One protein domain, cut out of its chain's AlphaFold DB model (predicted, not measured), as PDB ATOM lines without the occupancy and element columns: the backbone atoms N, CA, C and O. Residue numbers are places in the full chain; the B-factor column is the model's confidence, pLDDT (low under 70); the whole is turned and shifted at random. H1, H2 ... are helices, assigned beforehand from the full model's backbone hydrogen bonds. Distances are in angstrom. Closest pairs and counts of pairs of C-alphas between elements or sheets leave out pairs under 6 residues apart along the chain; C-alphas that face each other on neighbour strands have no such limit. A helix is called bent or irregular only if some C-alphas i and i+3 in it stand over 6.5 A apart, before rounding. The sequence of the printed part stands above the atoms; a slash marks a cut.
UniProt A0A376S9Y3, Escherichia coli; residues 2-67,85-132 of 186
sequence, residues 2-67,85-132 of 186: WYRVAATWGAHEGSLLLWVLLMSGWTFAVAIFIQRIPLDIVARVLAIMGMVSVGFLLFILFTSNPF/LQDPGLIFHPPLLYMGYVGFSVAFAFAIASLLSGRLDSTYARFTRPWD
ATOM      1  N   TRP A   2      37.079  98.926 -22.034       48.94
ATOM      2  CA  TRP A   2      36.074  99.191 -20.988       48.94
ATOM      3  C   TRP A   2      36.085 100.615 -20.398       48.94
ATOM      4  O   TRP A   2      35.028 101.213 -20.250       48.94
ATOM      5  N   TYR A   3      37.257 101.220 -20.182       51.94
ATOM      6  CA  TYR A   3      37.365 102.606 -19.692       51.94
ATOM      7  C   TYR A   3      36.849 103.675 -20.672       51.94
ATOM      8  O   TYR A   3      36.340 104.705 -20.244       51.94
ATOM      9  N   ARG A   4      36.926 103.434 -21.990       53.94
ATOM     10  CA  ARG A   4      36.376 104.362 -23.001       53.94
ATOM     11  C   ARG A   4      34.854 104.332 -23.009       53.94
ATOM     12  O   ARG A   4      34.219 105.354 -23.201       53.94
ATOM     13  N   VAL A   5      34.299 103.148 -22.772       57.56
ATOM     14  CA  VAL A   5      32.864 102.905 -22.657       57.56
ATOM     15  C   VAL A   5      32.346 103.514 -21.342       57.56
ATOM     16  O   VAL A   5      31.380 104.263 -21.368       57.56
ATOM     17  N   ALA A   6      33.086 103.370 -20.237       58.22
ATOM     18  CA  ALA A   6      32.801 104.052 -18.968       58.22
ATOM     19  C   ALA A   6      32.796 105.591 -19.076       58.22
ATOM     20  O   ALA A   6      31.948 106.255 -18.483       58.22
ATOM     21  N   ALA A   7      33.699 106.163 -19.881       59.22
ATOM     22  CA  ALA A   7      33.740 107.605 -20.122       59.22
ATOM     23  C   ALA A   7      32.483 108.131 -20.840       59.22
ATOM     24  O   ALA A   7      32.089 109.273 -20.607       59.22
ATOM     25  N   THR A   8      31.811 107.304 -21.656       62.47
ATOM     26  CA  THR A   8      30.602 107.735 -22.384       62.47
ATOM     27  C   THR A   8      29.396 107.998 -21.490       62.47
ATOM     28  O   THR A   8      28.482 108.676 -21.932       62.47
ATOM     29  N   TRP A   9      29.397 107.529 -20.239       64.56
ATOM     30  CA  TRP A   9      28.344 107.808 -19.250       64.56
ATOM     31  C   TRP A   9      28.859 108.445 -17.956       64.56
ATOM     32  O   TRP A   9      28.064 108.732 -17.064       64.56
ATOM     33  N   GLY A  10      30.167 108.701 -17.856       57.62
ATOM     34  CA  GLY A  10      30.749 109.508 -16.780       57.62
ATOM     35  C   GLY A  10      30.465 111.007 -16.935       57.62
ATOM     36  O   GLY A  10      30.414 111.731 -15.946       57.62
ATOM     37  N   ALA A  11      30.235 111.479 -18.164       66.50
ATOM     38  CA  ALA A  11      29.800 112.848 -18.427       66.50
ATOM     39  C   ALA A  11      28.287 113.011 -18.200       66.50
ATOM     40  O   ALA A  11      27.505 112.127 -18.548       66.50
ATOM     41  N   HIS A  12      27.868 114.179 -17.703       67.50
ATOM     42  CA  HIS A  12      26.454 114.516 -17.463       67.50
ATOM     43  C   HIS A  12      25.575 114.385 -18.723       67.50
ATOM     44  O   HIS A  12      24.410 114.014 -18.659       67.50
ATOM     45  N   GLU A  13      26.129 114.677 -19.897       72.81
ATOM     46  CA  GLU A  13      25.428 114.541 -21.184       72.81
ATOM     47  C   GLU A  13      25.336 113.074 -21.624       72.81
ATOM     48  O   GLU A  13      24.348 112.633 -22.206       72.81
ATOM     49  N   GLY A  14      26.366 112.300 -21.286       72.25
ATOM     50  CA  GLY A  14      26.467 110.880 -21.576       72.25
ATOM     51  C   GLY A  14      25.521 110.015 -20.746       72.25
ATOM     52  O   GLY A  14      24.930 109.063 -21.259       72.25
ATOM     53  N   SER A  15      25.311 110.366 -19.475       74.50
ATOM     54  CA  SER A  15      24.354 109.670 -18.610       74.50
ATOM     55  C   SER A  15      22.907 109.827 -19.095       74.50
ATOM     56  O   SER A  15      22.142 108.866 -19.026       74.50
ATOM     57  N   LEU A  16      22.539 110.981 -19.665       78.81
ATOM     58  CA  LEU A  16      21.222 111.199 -20.281       78.81
ATOM     59  C   LEU A  16      21.025 110.347 -21.546       78.81
ATOM     60  O   LEU A  16      19.945 109.795 -21.757       78.81
ATOM     61  N   LEU A  17      22.068 110.183 -22.366       79.31
ATOM     62  CA  LEU A  17      22.027 109.275 -23.518       79.31
ATOM     63  C   LEU A  17      21.870 107.814 -23.080       79.31
ATOM     64  O   LEU A  17      21.044 107.093 -23.641       79.31
ATOM     65  N   LEU A  18      22.615 107.389 -22.054       80.88
ATOM     66  CA  LEU A  18      22.468 106.059 -21.459       80.88
ATOM     67  C   LEU A  18      21.049 105.859 -20.901       80.88
ATOM     68  O   LEU A  18      20.447 104.809 -21.119       80.88
ATOM     69  N   TRP A  19      20.487 106.869 -20.234       83.56
ATOM     70  CA  TRP A  19      19.119 106.835 -19.720       83.56
ATOM     71  C   TRP A  19      18.099 106.580 -20.832       83.56
ATOM     72  O   TRP A  19      17.273 105.673 -20.726       83.56
ATOM     73  N   VAL A  20      18.173 107.338 -21.928       84.81
ATOM     74  CA  VAL A  20      17.266 107.172 -23.074       84.81
ATOM     75  C   VAL A  20      17.470 105.826 -23.770       84.81
ATOM     76  O   VAL A  20      16.489 105.196 -24.176       84.81
ATOM     77  N   LEU A  21      18.712 105.351 -23.873       84.75
ATOM     78  CA  LEU A  21      19.019 104.027 -24.416       84.75
ATOM     79  C   LEU A  21      18.356 102.924 -23.580       84.75
ATOM     80  O   LEU A  21      17.722 102.027 -24.137       84.75
ATOM     81  N   LEU A  22      18.450 103.014 -22.253       85.50
ATOM     82  CA  LEU A  22      17.819 102.064 -21.337       85.50
ATOM     83  C   LEU A  22      16.289 102.149 -21.391       85.50
ATOM     84  O   LEU A  22      15.635 101.109 -21.484       85.50
ATOM     85  N   MET A  23      15.711 103.355 -21.413       85.38
ATOM     86  CA  MET A  23      14.265 103.562 -21.601       85.38
ATOM     87  C   MET A  23      13.769 102.933 -22.907       85.38
ATOM     88  O   MET A  23      12.756 102.231 -22.916       85.38
ATOM     89  N   SER A  24      14.505 103.125 -24.003       86.25
ATOM     90  CA  SER A  24      14.172 102.554 -25.312       86.25
ATOM     91  C   SER A  24      14.292 101.031 -25.306       86.25
ATOM     92  O   SER A  24      13.382 100.341 -25.767       86.25
ATOM     93  N   GLY A  25      15.370 100.494 -24.724       88.06
ATOM     94  CA  GLY A  25      15.582  99.055 -24.582       88.06
ATOM     95  C   GLY A  25      14.480  98.386 -23.763       88.06
ATOM     96  O   GLY A  25      13.969  97.335 -24.151       88.06
ATOM     97  N   TRP A  26      14.040  99.024 -22.679       84.50
ATOM     98  CA  TRP A  26      12.951  98.496 -21.868       84.50
ATOM     99  C   TRP A  26      11.586  98.636 -22.550       84.50
ATOM    100  O   TRP A  26      10.785  97.706 -22.497       84.50
ATOM    101  N   THR A  27      11.326  99.743 -23.253       86.38
ATOM    102  CA  THR A  27      10.117  99.901 -24.085       86.38
ATOM    103  C   THR A  27      10.038  98.798 -25.141       86.38
ATOM    104  O   THR A  27       8.982  98.200 -25.342       86.38
ATOM    105  N   PHE A  28      11.168  98.481 -25.779       86.56
ATOM    106  CA  PHE A  28      11.270  97.408 -26.763       86.56
ATOM    107  C   PHE A  28      11.053  96.024 -26.139       86.56
ATOM    108  O   PHE A  28      10.276  95.228 -26.665       86.56
ATOM    109  N   ALA A  29      11.668  95.749 -24.985       86.56
ATOM    110  CA  ALA A  29      11.443  94.504 -24.252       86.56
ATOM    111  C   ALA A  29       9.958  94.340 -23.887       86.56
ATOM    112  O   ALA A  29       9.354  93.310 -24.184       86.56
ATOM    113  N   VAL A  30       9.342  95.382 -23.324       83.00
ATOM    114  CA  VAL A  30       7.905  95.445 -23.018       83.00
ATOM    115  C   VAL A  30       7.073  95.155 -24.272       83.00
ATOM    116  O   VAL A  30       6.197  94.291 -24.234       83.00
ATOM    117  N   ALA A  31       7.384  95.792 -25.403       84.62
ATOM    118  CA  ALA A  31       6.673  95.577 -26.662       84.62
ATOM    119  C   ALA A  31       6.704  94.113 -27.142       84.62
ATOM    120  O   ALA A  31       5.741  93.665 -27.764       84.62
ATOM    121  N   ILE A  32       7.768  93.360 -26.843       84.25
ATOM    122  CA  ILE A  32       7.890  91.933 -27.187       84.25
ATOM    123  C   ILE A  32       7.178  91.048 -26.159       84.25
ATOM    124  O   ILE A  32       6.395  90.170 -26.527       84.25
ATOM    125  N   PHE A  33       7.423  91.260 -24.864       80.94
ATOM    126  CA  PHE A  33       6.909  90.377 -23.811       80.94
ATOM    127  C   PHE A  33       5.388  90.487 -23.618       80.94
ATOM    128  O   PHE A  33       4.751  89.526 -23.186       80.94
ATOM    129  N   ILE A  34       4.786  91.632 -23.958       72.75
ATOM    130  CA  ILE A  34       3.378  91.940 -23.658       72.75
ATOM    131  C   ILE A  34       2.434  91.707 -24.853       72.75
ATOM    132  O   ILE A  34       1.225  91.891 -24.732       72.75
ATOM    133  N   GLN A  35       2.921  91.156 -25.971       70.50
ATOM    134  CA  GLN A  35       2.090  90.825 -27.148       70.50
ATOM    135  C   GLN A  35       0.929  89.849 -26.870       70.50
ATOM    136  O   GLN A  35       0.050  89.680 -27.709       70.50
ATOM    137  N   ARG A  36       0.901  89.196 -25.701       70.06
ATOM    138  CA  ARG A  36      -0.180  88.283 -25.285       70.06
ATOM    139  C   ARG A  36      -1.356  88.974 -24.574       70.06
ATOM    140  O   ARG A  36      -2.296  88.291 -24.173       70.06
ATOM    141  N   ILE A  37      -1.301  90.293 -24.382       70.56
ATOM    142  CA  ILE A  37      -2.327  91.117 -23.713       70.56
ATOM    143  C   ILE A  37      -3.160  91.864 -24.779       70.56
ATOM    144  O   ILE A  37      -2.635  92.137 -25.858       70.56
ATOM    145  N   PRO A  38      -4.450  92.194 -24.529       78.00
ATOM    146  CA  PRO A  38      -5.261  93.014 -25.434       78.00
ATOM    147  C   PRO A  38      -4.537  94.284 -25.895       78.00
ATOM    148  O   PRO A  38      -3.987  95.032 -25.081       78.00
ATOM    149  N   LEU A  39      -4.588  94.517 -27.211       79.06
ATOM    150  CA  LEU A  39      -3.820  95.543 -27.918       79.06
ATOM    151  C   LEU A  39      -4.040  96.954 -27.344       79.06
ATOM    152  O   LEU A  39      -3.102  97.745 -27.297       79.06
ATOM    153  N   ASP A  40      -5.246  97.242 -26.846       79.81
ATOM    154  CA  ASP A  40      -5.613  98.540 -26.266       79.81
ATOM    155  C   ASP A  40      -4.756  98.915 -25.049       79.81
ATOM    156  O   ASP A  40      -4.371 100.073 -24.880       79.81
ATOM    157  N   ILE A  41      -4.428  97.936 -24.198       75.06
ATOM    158  CA  ILE A  41      -3.605  98.160 -23.001       75.06
ATOM    159  C   ILE A  41      -2.147  98.342 -23.411       75.06
ATOM    160  O   ILE A  41      -1.478  99.266 -22.944       75.06
ATOM    161  N   VAL A  42      -1.664  97.486 -24.314       80.25
ATOM    162  CA  VAL A  42      -0.279  97.526 -24.800       80.25
ATOM    163  C   VAL A  42       0.011  98.865 -25.472       80.25
ATOM    164  O   VAL A  42       1.011  99.508 -25.157       80.25
ATOM    165  N   ALA A  43      -0.901  99.332 -26.328       84.88
ATOM    166  CA  ALA A  43      -0.782 100.611 -27.015       84.88
ATOM    167  C   ALA A  43      -0.721 101.792 -26.035       84.88
ATOM    168  O   ALA A  43       0.102 102.684 -26.218       84.88
ATOM    169  N   ARG A  44      -1.529 101.790 -24.965       84.31
ATOM    170  CA  ARG A  44      -1.502 102.849 -23.938       84.31
ATOM    171  C   ARG A  44      -0.190 102.875 -23.161       84.31
ATOM    172  O   ARG A  44       0.383 103.946 -22.985       84.31
ATOM    173  N   VAL A  45       0.298 101.713 -22.722       82.94
ATOM    174  CA  VAL A  45       1.574 101.611 -21.993       82.94
ATOM    175  C   VAL A  45       2.731 102.074 -22.879       82.94
ATOM    176  O   VAL A  45       3.516 102.923 -22.462       82.94
ATOM    177  N   LEU A  46       2.793 101.590 -24.125       86.38
ATOM    178  CA  LEU A  46       3.814 102.006 -25.088       86.38
ATOM    179  C   LEU A  46       3.706 103.494 -25.445       86.38
ATOM    180  O   LEU A  46       4.735 104.149 -25.582       86.38
ATOM    181  N   ALA A  47       2.497 104.054 -25.538       86.69
ATOM    182  CA  ALA A  47       2.299 105.481 -25.787       86.69
ATOM    183  C   ALA A  47       2.818 106.346 -24.628       86.69
ATOM    184  O   ALA A  47       3.502 107.338 -24.873       86.69
ATOM    185  N   ILE A  48       2.551 105.963 -23.375       86.50
ATOM    186  CA  ILE A  48       3.053 106.681 -22.191       86.50
ATOM    187  C   ILE A  48       4.583 106.593 -22.128       86.50
ATOM    188  O   ILE A  48       5.257 107.614 -21.995       86.50
ATOM    189  N   MET A  49       5.146 105.391 -22.283       87.06
ATOM    190  CA  MET A  49       6.599 105.188 -22.291       87.06
ATOM    191  C   MET A  49       7.287 105.938 -23.440       87.06
ATOM    192  O   MET A  49       8.341 106.553 -23.246       87.06
ATOM    193  N   GLY A  50       6.673 105.927 -24.624       87.12
ATOM    194  CA  GLY A  50       7.135 106.658 -25.798       87.12
ATOM    195  C   GLY A  50       7.100 108.168 -25.582       87.12
ATOM    196  O   GLY A  50       8.085 108.839 -25.867       87.12
ATOM    197  N   MET A  51       6.024 108.703 -25.002       87.94
ATOM    198  CA  MET A  51       5.900 110.134 -24.699       87.94
ATOM    199  C   MET A  51       6.977 110.605 -23.716       87.94
ATOM    200  O   MET A  51       7.616 111.628 -23.956       87.94
ATOM    201  N   VAL A  52       7.231 109.838 -22.650       86.69
ATOM    202  CA  VAL A  52       8.314 110.139 -21.698       86.69
ATOM    203  C   VAL A  52       9.674 110.097 -22.401       86.69
ATOM    204  O   VAL A  52      10.480 111.011 -22.237       86.69
ATOM    205  N   SER A  53       9.916 109.082 -23.235       87.19
ATOM    206  CA  SER A  53      11.173 108.943 -23.986       87.19
ATOM    207  C   SER A  53      11.396 110.102 -24.962       87.19
ATOM    208  O   SER A  53      12.497 110.647 -25.028       87.19
ATOM    209  N   VAL A  54      10.350 110.532 -25.674       88.00
ATOM    210  CA  VAL A  54      10.388 111.702 -26.565       88.00
ATOM    211  C   VAL A  54      10.657 112.982 -25.774       88.00
ATOM    212  O   VAL A  54      11.474 113.787 -26.208       88.00
ATOM    213  N   GLY A  55      10.045 113.160 -24.600       88.06
ATOM    214  CA  GLY A  55      10.314 114.306 -23.727       88.06
ATOM    215  C   GLY A  55      11.790 114.407 -23.325       88.06
ATOM    216  O   GLY A  55      12.392 115.472 -23.453       88.06
ATOM    217  N   PHE A  56      12.400 113.289 -22.922       83.56
ATOM    218  CA  PHE A  56      13.834 113.244 -22.616       83.56
ATOM    219  C   PHE A  56      14.714 113.466 -23.852       83.56
ATOM    220  O   PHE A  56      15.707 114.184 -23.766       83.56
ATOM    221  N   LEU A  57      14.352 112.908 -25.011       83.75
ATOM    222  CA  LEU A  57      15.064 113.158 -26.268       83.75
ATOM    223  C   LEU A  57      15.038 114.640 -26.653       83.75
ATOM    224  O   LEU A  57      16.078 115.199 -26.992       83.75
ATOM    225  N   LEU A  58      13.877 115.291 -26.557       85.88
ATOM    226  CA  LEU A  58      13.749 116.727 -26.806       85.88
ATOM    227  C   LEU A  58      14.577 117.529 -25.798       85.88
ATOM    228  O   LEU A  58      15.307 118.432 -26.198       85.88
ATOM    229  N   PHE A  59      14.537 117.168 -24.514       83.75
ATOM    230  CA  PHE A  59      15.363 117.808 -23.490       83.75
ATOM    231  C   PHE A  59      16.864 117.713 -23.807       83.75
ATOM    232  O   PHE A  59      17.577 118.712 -23.707       83.75
ATOM    233  N   ILE A  60      17.342 116.549 -24.258       82.12
ATOM    234  CA  ILE A  60      18.737 116.365 -24.683       82.12
ATOM    235  C   ILE A  60      19.051 117.236 -25.903       82.12
ATOM    236  O   ILE A  60      20.083 117.899 -25.925       82.12
ATOM    237  N   LEU A  61      18.169 117.270 -26.902       78.50
ATOM    238  CA  LEU A  61      18.392 118.042 -28.126       78.50
ATOM    239  C   LEU A  61      18.431 119.556 -27.874       78.50
ATOM    240  O   LEU A  61      19.261 120.241 -28.472       78.50
ATOM    241  N   PHE A  62      17.566 120.072 -26.996       79.31
ATOM    242  CA  PHE A  62      17.462 121.508 -26.727       79.31
ATOM    243  C   PHE A  62      18.431 122.008 -25.650       79.31
ATOM    244  O   PHE A  62      19.016 123.076 -25.818       79.31
ATOM    245  N   THR A  63      18.607 121.265 -24.555       76.00
ATOM    246  CA  THR A  63      19.349 121.743 -23.373       76.00
ATOM    247  C   THR A  63      20.749 121.147 -23.280       76.00
ATOM    248  O   THR A  63      21.683 121.816 -22.845       76.00
ATOM    249  N   SER A  64      20.914 119.877 -23.654       62.00
ATOM    250  CA  SER A  64      22.115 119.090 -23.344       62.00
ATOM    251  C   SER A  64      22.688 118.417 -24.585       62.00
ATOM    252  O   SER A  64      22.964 117.221 -24.562       62.00
ATOM    253  N   ASN A  65      22.822 119.176 -25.678       65.94
ATOM    254  CA  ASN A  65      23.225 118.650 -26.978       65.94
ATOM    255  C   ASN A  65      24.635 118.013 -26.908       65.94
ATOM    256  O   ASN A  65      25.635 118.742 -26.934       65.94
ATOM    257  N   PRO A  66      24.743 116.669 -26.907       62.84
ATOM    258  CA  PRO A  66      26.005 115.961 -26.681       62.84
ATOM    259  C   PRO A  66      26.918 115.988 -27.919       62.84
ATOM    260  O   PRO A  66      28.114 115.705 -27.838       62.84
ATOM    261  N   PHE A  67      26.364 116.343 -29.081       62.25
ATOM    262  CA  PHE A  67      27.079 116.410 -30.356       62.25
ATOM    263  C   PHE A  67      27.662 117.797 -30.634       62.25
ATOM    264  O   PHE A  67      28.552 117.940 -31.466       62.25
ATOM    265  N   LEU A  85      38.683 106.227  -8.140       53.25
ATOM    266  CA  LEU A  85      37.900 105.891  -9.350       53.25
ATOM    267  C   LEU A  85      38.427 104.669 -10.131       53.25
ATOM    268  O   LEU A  85      37.925 104.361 -11.213       53.25
ATOM    269  N   GLN A  86      39.428 103.967  -9.595       56.81
ATOM    270  CA  GLN A  86      39.967 102.731 -10.179       56.81
ATOM    271  C   GLN A  86      39.209 101.473  -9.729       56.81
ATOM    272  O   GLN A  86      39.498 100.381 -10.219       56.81
ATOM    273  N   ASP A  87      38.216 101.615  -8.846       59.94
ATOM    274  CA  ASP A  87      37.397 100.490  -8.420       59.94
ATOM    275  C   ASP A  87      36.455 100.048  -9.552       59.94
ATOM    276  O   ASP A  87      35.606 100.829 -10.001       59.94
ATOM    277  N   PRO A  88      36.518  98.778  -9.999       55.81
ATOM    278  CA  PRO A  88      35.628  98.257 -11.038       55.81
ATOM    279  C   PRO A  88      34.144  98.394 -10.659       55.81
ATOM    280  O   PRO A  88      33.286  98.459 -11.539       55.81
ATOM    281  N   GLY A  89      33.833  98.523  -9.363       56.50
ATOM    282  CA  GLY A  89      32.496  98.828  -8.860       56.50
ATOM    283  C   GLY A  89      31.915 100.136  -9.407       56.50
ATOM    284  O   GLY A  89      30.741 100.159  -9.765       56.50
ATOM    285  N   LEU A  90      32.715 101.193  -9.585       59.59
ATOM    286  CA  LEU A  90      32.222 102.484 -10.087       59.59
ATOM    287  C   LEU A  90      31.903 102.476 -11.594       59.59
ATOM    288  O   LEU A  90      31.180 103.343 -12.079       59.59
ATOM    289  N   ILE A  91      32.406 101.484 -12.335       58.50
ATOM    290  CA  ILE A  91      32.155 101.311 -13.776       58.50
ATOM    291  C   ILE A  91      30.817 100.600 -14.022       58.50
ATOM    292  O   ILE A  91      30.098 100.938 -14.966       58.50
ATOM    293  N   PHE A  92      30.468  99.632 -13.171       59.25
ATOM    294  CA  PHE A  92      29.231  98.847 -13.290       59.25
ATOM    295  C   PHE A  92      28.064  99.413 -12.472       59.25
ATOM    296  O   PHE A  92      26.905  99.141 -12.796       59.25
ATOM    297  N   HIS A  93      28.340 100.212 -11.438       64.81
ATOM    298  CA  HIS A  93      27.307 100.773 -10.572       64.81
ATOM    299  C   HIS A  93      26.314 101.709 -11.290       64.81
ATOM    300  O   HIS A  93      25.109 101.534 -11.074       64.81
ATOM    301  N   PRO A  94      26.739 102.637 -12.176       64.88
ATOM    302  CA  PRO A  94      25.807 103.551 -12.831       64.88
ATOM    303  C   PRO A  94      24.793 102.814 -13.724       64.88
ATOM    304  O   PRO A  94      23.595 103.023 -13.538       64.88
ATOM    305  N   PRO A  95      25.194 101.885 -14.621       68.38
ATOM    306  CA  PRO A  95      24.233 101.136 -15.430       68.38
ATOM    307  C   PRO A  95      23.252 100.289 -14.611       68.38
ATOM    308  O   PRO A  95      22.081 100.203 -14.974       68.38
ATOM    309  N   LEU A  96      23.699  99.682 -13.504       70.88
ATOM    310  CA  LEU A  96      22.835  98.851 -12.662       70.88
ATOM    311  C   LEU A  96      21.743  99.684 -11.973       70.88
ATOM    312  O   LEU A  96      20.573  99.295 -11.977       70.88
ATOM    313  N   LEU A  97      22.109 100.852 -11.435       72.88
ATOM    314  CA  LEU A  97      21.145 101.786 -10.852       72.88
ATOM    315  C   LEU A  97      20.165 102.317 -11.900       72.88
ATOM    316  O   LEU A  97      18.961 102.364 -11.640       72.88
ATOM    317  N   TYR A  98      20.655 102.673 -13.090       75.06
ATOM    318  CA  TYR A  98      19.794 103.157 -14.167       75.06
ATOM    319  C   TYR A  98      18.835 102.076 -14.680       75.06
ATOM    320  O   TYR A  98      17.664 102.373 -14.912       75.06
ATOM    321  N   MET A  99      19.268 100.814 -14.773       75.00
ATOM    322  CA  MET A  99      18.373  99.693 -15.087       75.00
ATOM    323  C   MET A  99      17.245  99.546 -14.053       75.00
ATOM    324  O   MET A  99      16.092  99.353 -14.441       75.00
ATOM    325  N   GLY A 100      17.545  99.694 -12.758       78.44
ATOM    326  CA  GLY A 100      16.535  99.660 -11.692       78.44
ATOM    327  C   GLY A 100      15.532 100.819 -11.769       78.44
ATOM    328  O   GLY A 100      14.322 100.596 -11.701       78.44
ATOM    329  N   TYR A 101      16.015 102.047 -11.979       80.12
ATOM    330  CA  TYR A 101      15.167 103.241 -12.109       80.12
ATOM    331  C   TYR A 101      14.233 103.180 -13.324       80.12
ATOM    332  O   TYR A 101      13.036 103.474 -13.222       80.12
ATOM    333  N   VAL A 102      14.764 102.768 -14.477       80.94
ATOM    334  CA  VAL A 102      13.976 102.606 -15.706       80.94
ATOM    335  C   VAL A 102      12.955 101.476 -15.544       80.94
ATOM    336  O   VAL A 102      11.790 101.651 -15.904       80.94
ATOM    337  N   GLY A 103      13.341 100.359 -14.921       79.88
ATOM    338  CA  GLY A 103      12.425  99.255 -14.616       79.88
ATOM    339  C   GLY A 103      11.259  99.672 -13.711       79.88
ATOM    340  O   GLY A 103      10.109  99.324 -13.984       79.88
ATOM    341  N   PHE A 104      11.512 100.483 -12.680       79.69
ATOM    342  CA  PHE A 104      10.449 101.017 -11.818       79.69
ATOM    343  C   PHE A 104       9.515 101.984 -12.563       79.69
ATOM    344  O   PHE A 104       8.294 101.937 -12.388       79.69
ATOM    345  N   SER A 105      10.065 102.801 -13.467       75.69
ATOM    346  CA  SER A 105       9.283 103.720 -14.311       75.69
ATOM    347  C   SER A 105       8.261 102.985 -15.188       75.69
ATOM    348  O   SER A 105       7.216 103.533 -15.537       75.69
ATOM    349  N   VAL A 106       8.513 101.715 -15.501       76.38
ATOM    350  CA  VAL A 106       7.598 100.883 -16.291       76.38
ATOM    351  C   VAL A 106       6.439 100.379 -15.460       76.38
ATOM    352  O   VAL A 106       5.298 100.462 -15.908       76.38
ATOM    353  N   ALA A 107       6.701  99.926 -14.231       77.62
ATOM    354  CA  ALA A 107       5.638  99.601 -13.284       77.62
ATOM    355  C   ALA A 107       4.724 100.820 -13.046       77.62
ATOM    356  O   ALA A 107       3.500 100.685 -13.020       77.62
ATOM    357  N   PHE A 108       5.308 102.020 -12.974       78.50
ATOM    358  CA  PHE A 108       4.555 103.273 -12.918       78.50
ATOM    359  C   PHE A 108       3.724 103.531 -14.189       78.50
ATOM    360  O   PHE A 108       2.531 103.822 -14.089       78.50
ATOM    361  N   ALA A 109       4.299 103.373 -15.386       78.00
ATOM    362  CA  ALA A 109       3.569 103.543 -16.647       78.00
ATOM    363  C   ALA A 109       2.378 102.574 -16.765       78.00
ATOM    364  O   ALA A 109       1.302 102.960 -17.223       78.00
ATOM    365  N   PHE A 110       2.541 101.340 -16.286       72.31
ATOM    366  CA  PHE A 110       1.464 100.360 -16.179       72.31
ATOM    367  C   PHE A 110       0.355 100.790 -15.217       72.31
ATOM    368  O   PHE A 110      -0.825 100.676 -15.558       72.31
ATOM    369  N   ALA A 111       0.715 101.322 -14.046       78.25
ATOM    370  CA  ALA A 111      -0.255 101.845 -13.090       78.25
ATOM    371  C   ALA A 111      -1.081 102.989 -13.707       78.25
ATOM    372  O   ALA A 111      -2.314 102.953 -13.664       78.25
ATOM    373  N   ILE A 112      -0.433 103.947 -14.375       77.69
ATOM    374  CA  ILE A 112      -1.115 105.066 -15.048       77.69
ATOM    375  C   ILE A 112      -1.983 104.584 -16.220       77.69
ATOM    376  O   ILE A 112      -3.132 105.013 -16.347       77.69
ATOM    377  N   ALA A 113      -1.494 103.649 -17.040       75.75
ATOM    378  CA  ALA A 113      -2.280 103.057 -18.123       75.75
ATOM    379  C   ALA A 113      -3.547 102.360 -17.597       75.75
ATOM    380  O   ALA A 113      -4.610 102.475 -18.213       75.75
ATOM    381  N   SER A 114      -3.454 101.685 -16.446       68.44
ATOM    382  CA  SER A 114      -4.601 101.032 -15.805       68.44
ATOM    383  C   SER A 114      -5.635 102.035 -15.273       68.44
ATOM    384  O   SER A 114      -6.831 101.849 -15.499       68.44
ATOM    385  N   LEU A 115      -5.185 103.144 -14.669       74.81
ATOM    386  CA  LEU A 115      -6.048 104.240 -14.209       74.81
ATOM    387  C   LEU A 115      -6.794 104.895 -15.380       74.81
ATOM    388  O   LEU A 115      -8.008 105.077 -15.316       74.81
ATOM    389  N   LEU A 116      -6.090 105.179 -16.480       72.19
ATOM    390  CA  LEU A 116      -6.662 105.762 -17.702       72.19
ATOM    391  C   LEU A 116      -7.649 104.836 -18.425       72.19
ATOM    392  O   LEU A 116      -8.482 105.311 -19.198       72.19
ATOM    393  N   SER A 117      -7.528 103.518 -18.249       68.12
ATOM    394  CA  SER A 117      -8.429 102.553 -18.887       68.12
ATOM    395  C   SER A 117      -9.761 102.424 -18.138       68.12
ATOM    396  O   SER A 117     -10.741 101.955 -18.715       68.12
ATOM    397  N   GLY A 118      -9.825 102.803 -16.851       61.12
ATOM    398  CA  GLY A 118     -11.027 102.694 -16.003       61.12
ATOM    399  C   GLY A 118     -11.520 101.257 -15.764       61.12
ATOM    400  O   GLY A 118     -12.400 101.017 -14.940       61.12
ATOM    401  N   ARG A 119     -10.932 100.285 -16.464       58.91
ATOM    402  CA  ARG A 119     -11.071  98.850 -16.277       58.91
ATOM    403  C   ARG A 119      -9.778  98.387 -15.628       58.91
ATOM    404  O   ARG A 119      -8.739  98.314 -16.280       58.91
ATOM    405  N   LEU A 120      -9.837  98.081 -14.334       55.16
ATOM    406  CA  LEU A 120      -8.847  97.228 -13.678       55.16
ATOM    407  C   LEU A 120      -8.997  95.836 -14.299       55.16
ATOM    408  O   LEU A 120      -9.666  94.960 -13.750       55.16
ATOM    409  N   ASP A 121      -8.496  95.680 -15.525       54.97
ATOM    410  CA  ASP A 121      -8.706  94.481 -16.314       54.97
ATOM    411  C   ASP A 121      -8.166  93.285 -15.535       54.97
ATOM    412  O   ASP A 121      -7.035  93.284 -15.044       54.97
ATOM    413  N   SER A 122      -9.002  92.252 -15.428       51.66
ATOM    414  CA  SER A 122      -8.762  90.983 -14.718       51.66
ATOM    415  C   SER A 122      -7.428  90.283 -15.049       51.66
ATOM    416  O   SER A 122      -7.038  89.322 -14.386       51.66
ATOM    417  N   THR A 123      -6.706  90.771 -16.056       52.38
ATOM    418  CA  THR A 123      -5.323  90.441 -16.407       52.38
ATOM    419  C   THR A 123      -4.319  90.864 -15.326       52.38
ATOM    420  O   THR A 123      -3.424  90.078 -15.018       52.38
ATOM    421  N   TYR A 124      -4.492  92.022 -14.671       53.41
ATOM    422  CA  TYR A 124      -3.630  92.459 -13.554       53.41
ATOM    423  C   TYR A 124      -3.807  91.548 -12.332       53.41
ATOM    424  O   TYR A 124      -2.831  91.087 -11.748       53.41
ATOM    425  N   ALA A 125      -5.057  91.170 -12.036       50.53
ATOM    426  CA  ALA A 125      -5.390  90.187 -11.001       50.53
ATOM    427  C   ALA A 125      -4.838  88.779 -11.298       50.53
ATOM    428  O   ALA A 125      -4.758  87.943 -10.403       50.53
ATOM    429  N   ARG A 126      -4.474  88.487 -12.555       54.03
ATOM    430  CA  ARG A 126      -3.843  87.223 -12.960       54.03
ATOM    431  C   ARG A 126      -2.317  87.271 -12.823       54.03
ATOM    432  O   ARG A 126      -1.716  86.237 -12.561       54.03
ATOM    433  N   PHE A 127      -1.720  88.457 -12.953       51.91
ATOM    434  CA  PHE A 127      -0.283  88.710 -12.784       51.91
ATOM    435  C   PHE A 127       0.142  88.914 -11.322       51.91
ATOM    436  O   PHE A 127       1.310  88.717 -11.001       51.91
ATOM    437  N   THR A 128      -0.786  89.256 -10.422       44.91
ATOM    438  CA  THR A 128      -0.563  89.237  -8.963       44.91
ATOM    439  C   THR A 128      -0.725  87.847  -8.340       44.91
ATOM    440  O   THR A 128      -0.242  87.619  -7.240       44.91
ATOM    441  N   ARG A 129      -1.332  86.884  -9.045       49.84
ATOM    442  CA  ARG A 129      -1.495  85.492  -8.580       49.84
ATOM    443  C   ARG A 129      -0.253  84.580  -8.558       49.84
ATOM    444  O   ARG A 129      -0.346  83.557  -7.887       49.84
ATOM    445  N   PRO A 130       0.887  84.843  -9.229       48.25
ATOM    446  CA  PRO A 130       2.018  83.912  -9.170       48.25
ATOM    447  C   PRO A 130       2.684  83.862  -7.790       48.25
ATOM    448  O   PRO A 130       3.302  82.858  -7.459       48.25
ATOM    449  N   TRP A 131       2.554  84.921  -6.986       45.84
ATOM    450  CA  TRP A 131       3.188  85.010  -5.665       45.84
ATOM    451  C   TRP A 131       2.385  84.265  -4.586       45.84
ATOM    452  O   TRP A 131       2.978  83.752  -3.645       45.84
ATOM    453  N   ASP A 132       1.070  84.104  -4.780       49.44
ATOM    454  CA  ASP A 132       0.214  83.242  -3.946       49.44
ATOM    455  C   ASP A 132       0.294  81.759  -4.358       49.44
ATOM    456  O   ASP A 132      -0.140  80.872  -3.626       49.44
TER     457      ASP A 132
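AT A GLANCE: This is residues 2 to 67 and 85 to 132 of the 186 residues of a protein of Escherichia coli (UniProt A0A376S9Y3). Two long helices, H2 and H3, lie side by side as a helical hairpin, and a still longer helix, H4, crosses over one side of that pair at a slant, packing on H2 and then on H3. Short H1 makes a corner with H2 at the hairpin's open end, and beyond the far end of H4 a tail with tiny H5 ends in residues 125 to 132, which stick out. The printed part has 114 residues, with five named helices in the order H1, H2, H3, H4, H5 and no named strand; the class is all helix. The whole is loose, with a radius of gyration of the C-alphas of 17.0 A, and only just flat, spanning 49 by 36 by 20 A.

IN THESE COORDINATES: H1, residues 2 to 10, begins with C-alpha 2 at (36.074, 99.191, -20.988). H2, residues 12 to 33, is 31.7 A from first to last C-alpha. H3, residues 39 to 63, is 35.3 A long and begins at C-alpha 39 at (-3.820, 95.543, -27.918). H4, residues 88 to 117, is the longest at 45.0 A, and it is only just irregular: C-alphas 91 and 94 are 6.8 A apart. H5, residues 124 to 127, ends with C-alpha 127 at (-0.283, 88.710, -12.784).

HOW THE PARTS SIT: H2 is the hub, touching three helices. H1 and H2 touch only at the corner by their link, about perpendicular at 81 degrees; their closest C-alphas, those of Trp 9 and Ser 15, are 4.4 A apart. H2 and H3 touch as a hairpin, opposite ways at a shallow tilt of 12 degrees, with the C-alphas of Val 20 and Ser 53 closest at 6.4 A. H4 touches H2 with residues 95 to 103 alone, the same way at a steep tilt of 52 degrees; the closest C-alphas are those of Met 23 and Val 102, 6.0 A apart. H4 touches H3 with residues 106 to 117 alone, opposite ways at a steep tilt of 50 degrees; the closest C-alphas are those of Val 45 and Ala 113, 5.6 A apart. H1 and H4 are close but not clearly touching, with the C-alphas of Ala 6 and Ile 91 closest at 5.9 A. H5 touches no helix. Every O i to N i+4 pair is within hydrogen-bond range in H3, against 4 of 5 in H1, 17 of 18 in H2 and 24 of 26 in H4; H5 is too short for such a pair.

THE WHOLE: The C-alphas farthest apart, those of Gln 86 and Arg 119, are 51.5 A apart. Residues 68 to 84 are not printed, and C-alphas 67 and 85 are 25.9 A apart across the cut. Of the links that are printed whole, H1 to H2 and H2 to H3 are tight and H4 to H5 is short. The mean pLDDT of the printed part is 71.9, with 43 residues under 70: residues 2 to 12, 64 to 67, 85 to 95, 114 and 117 to 132.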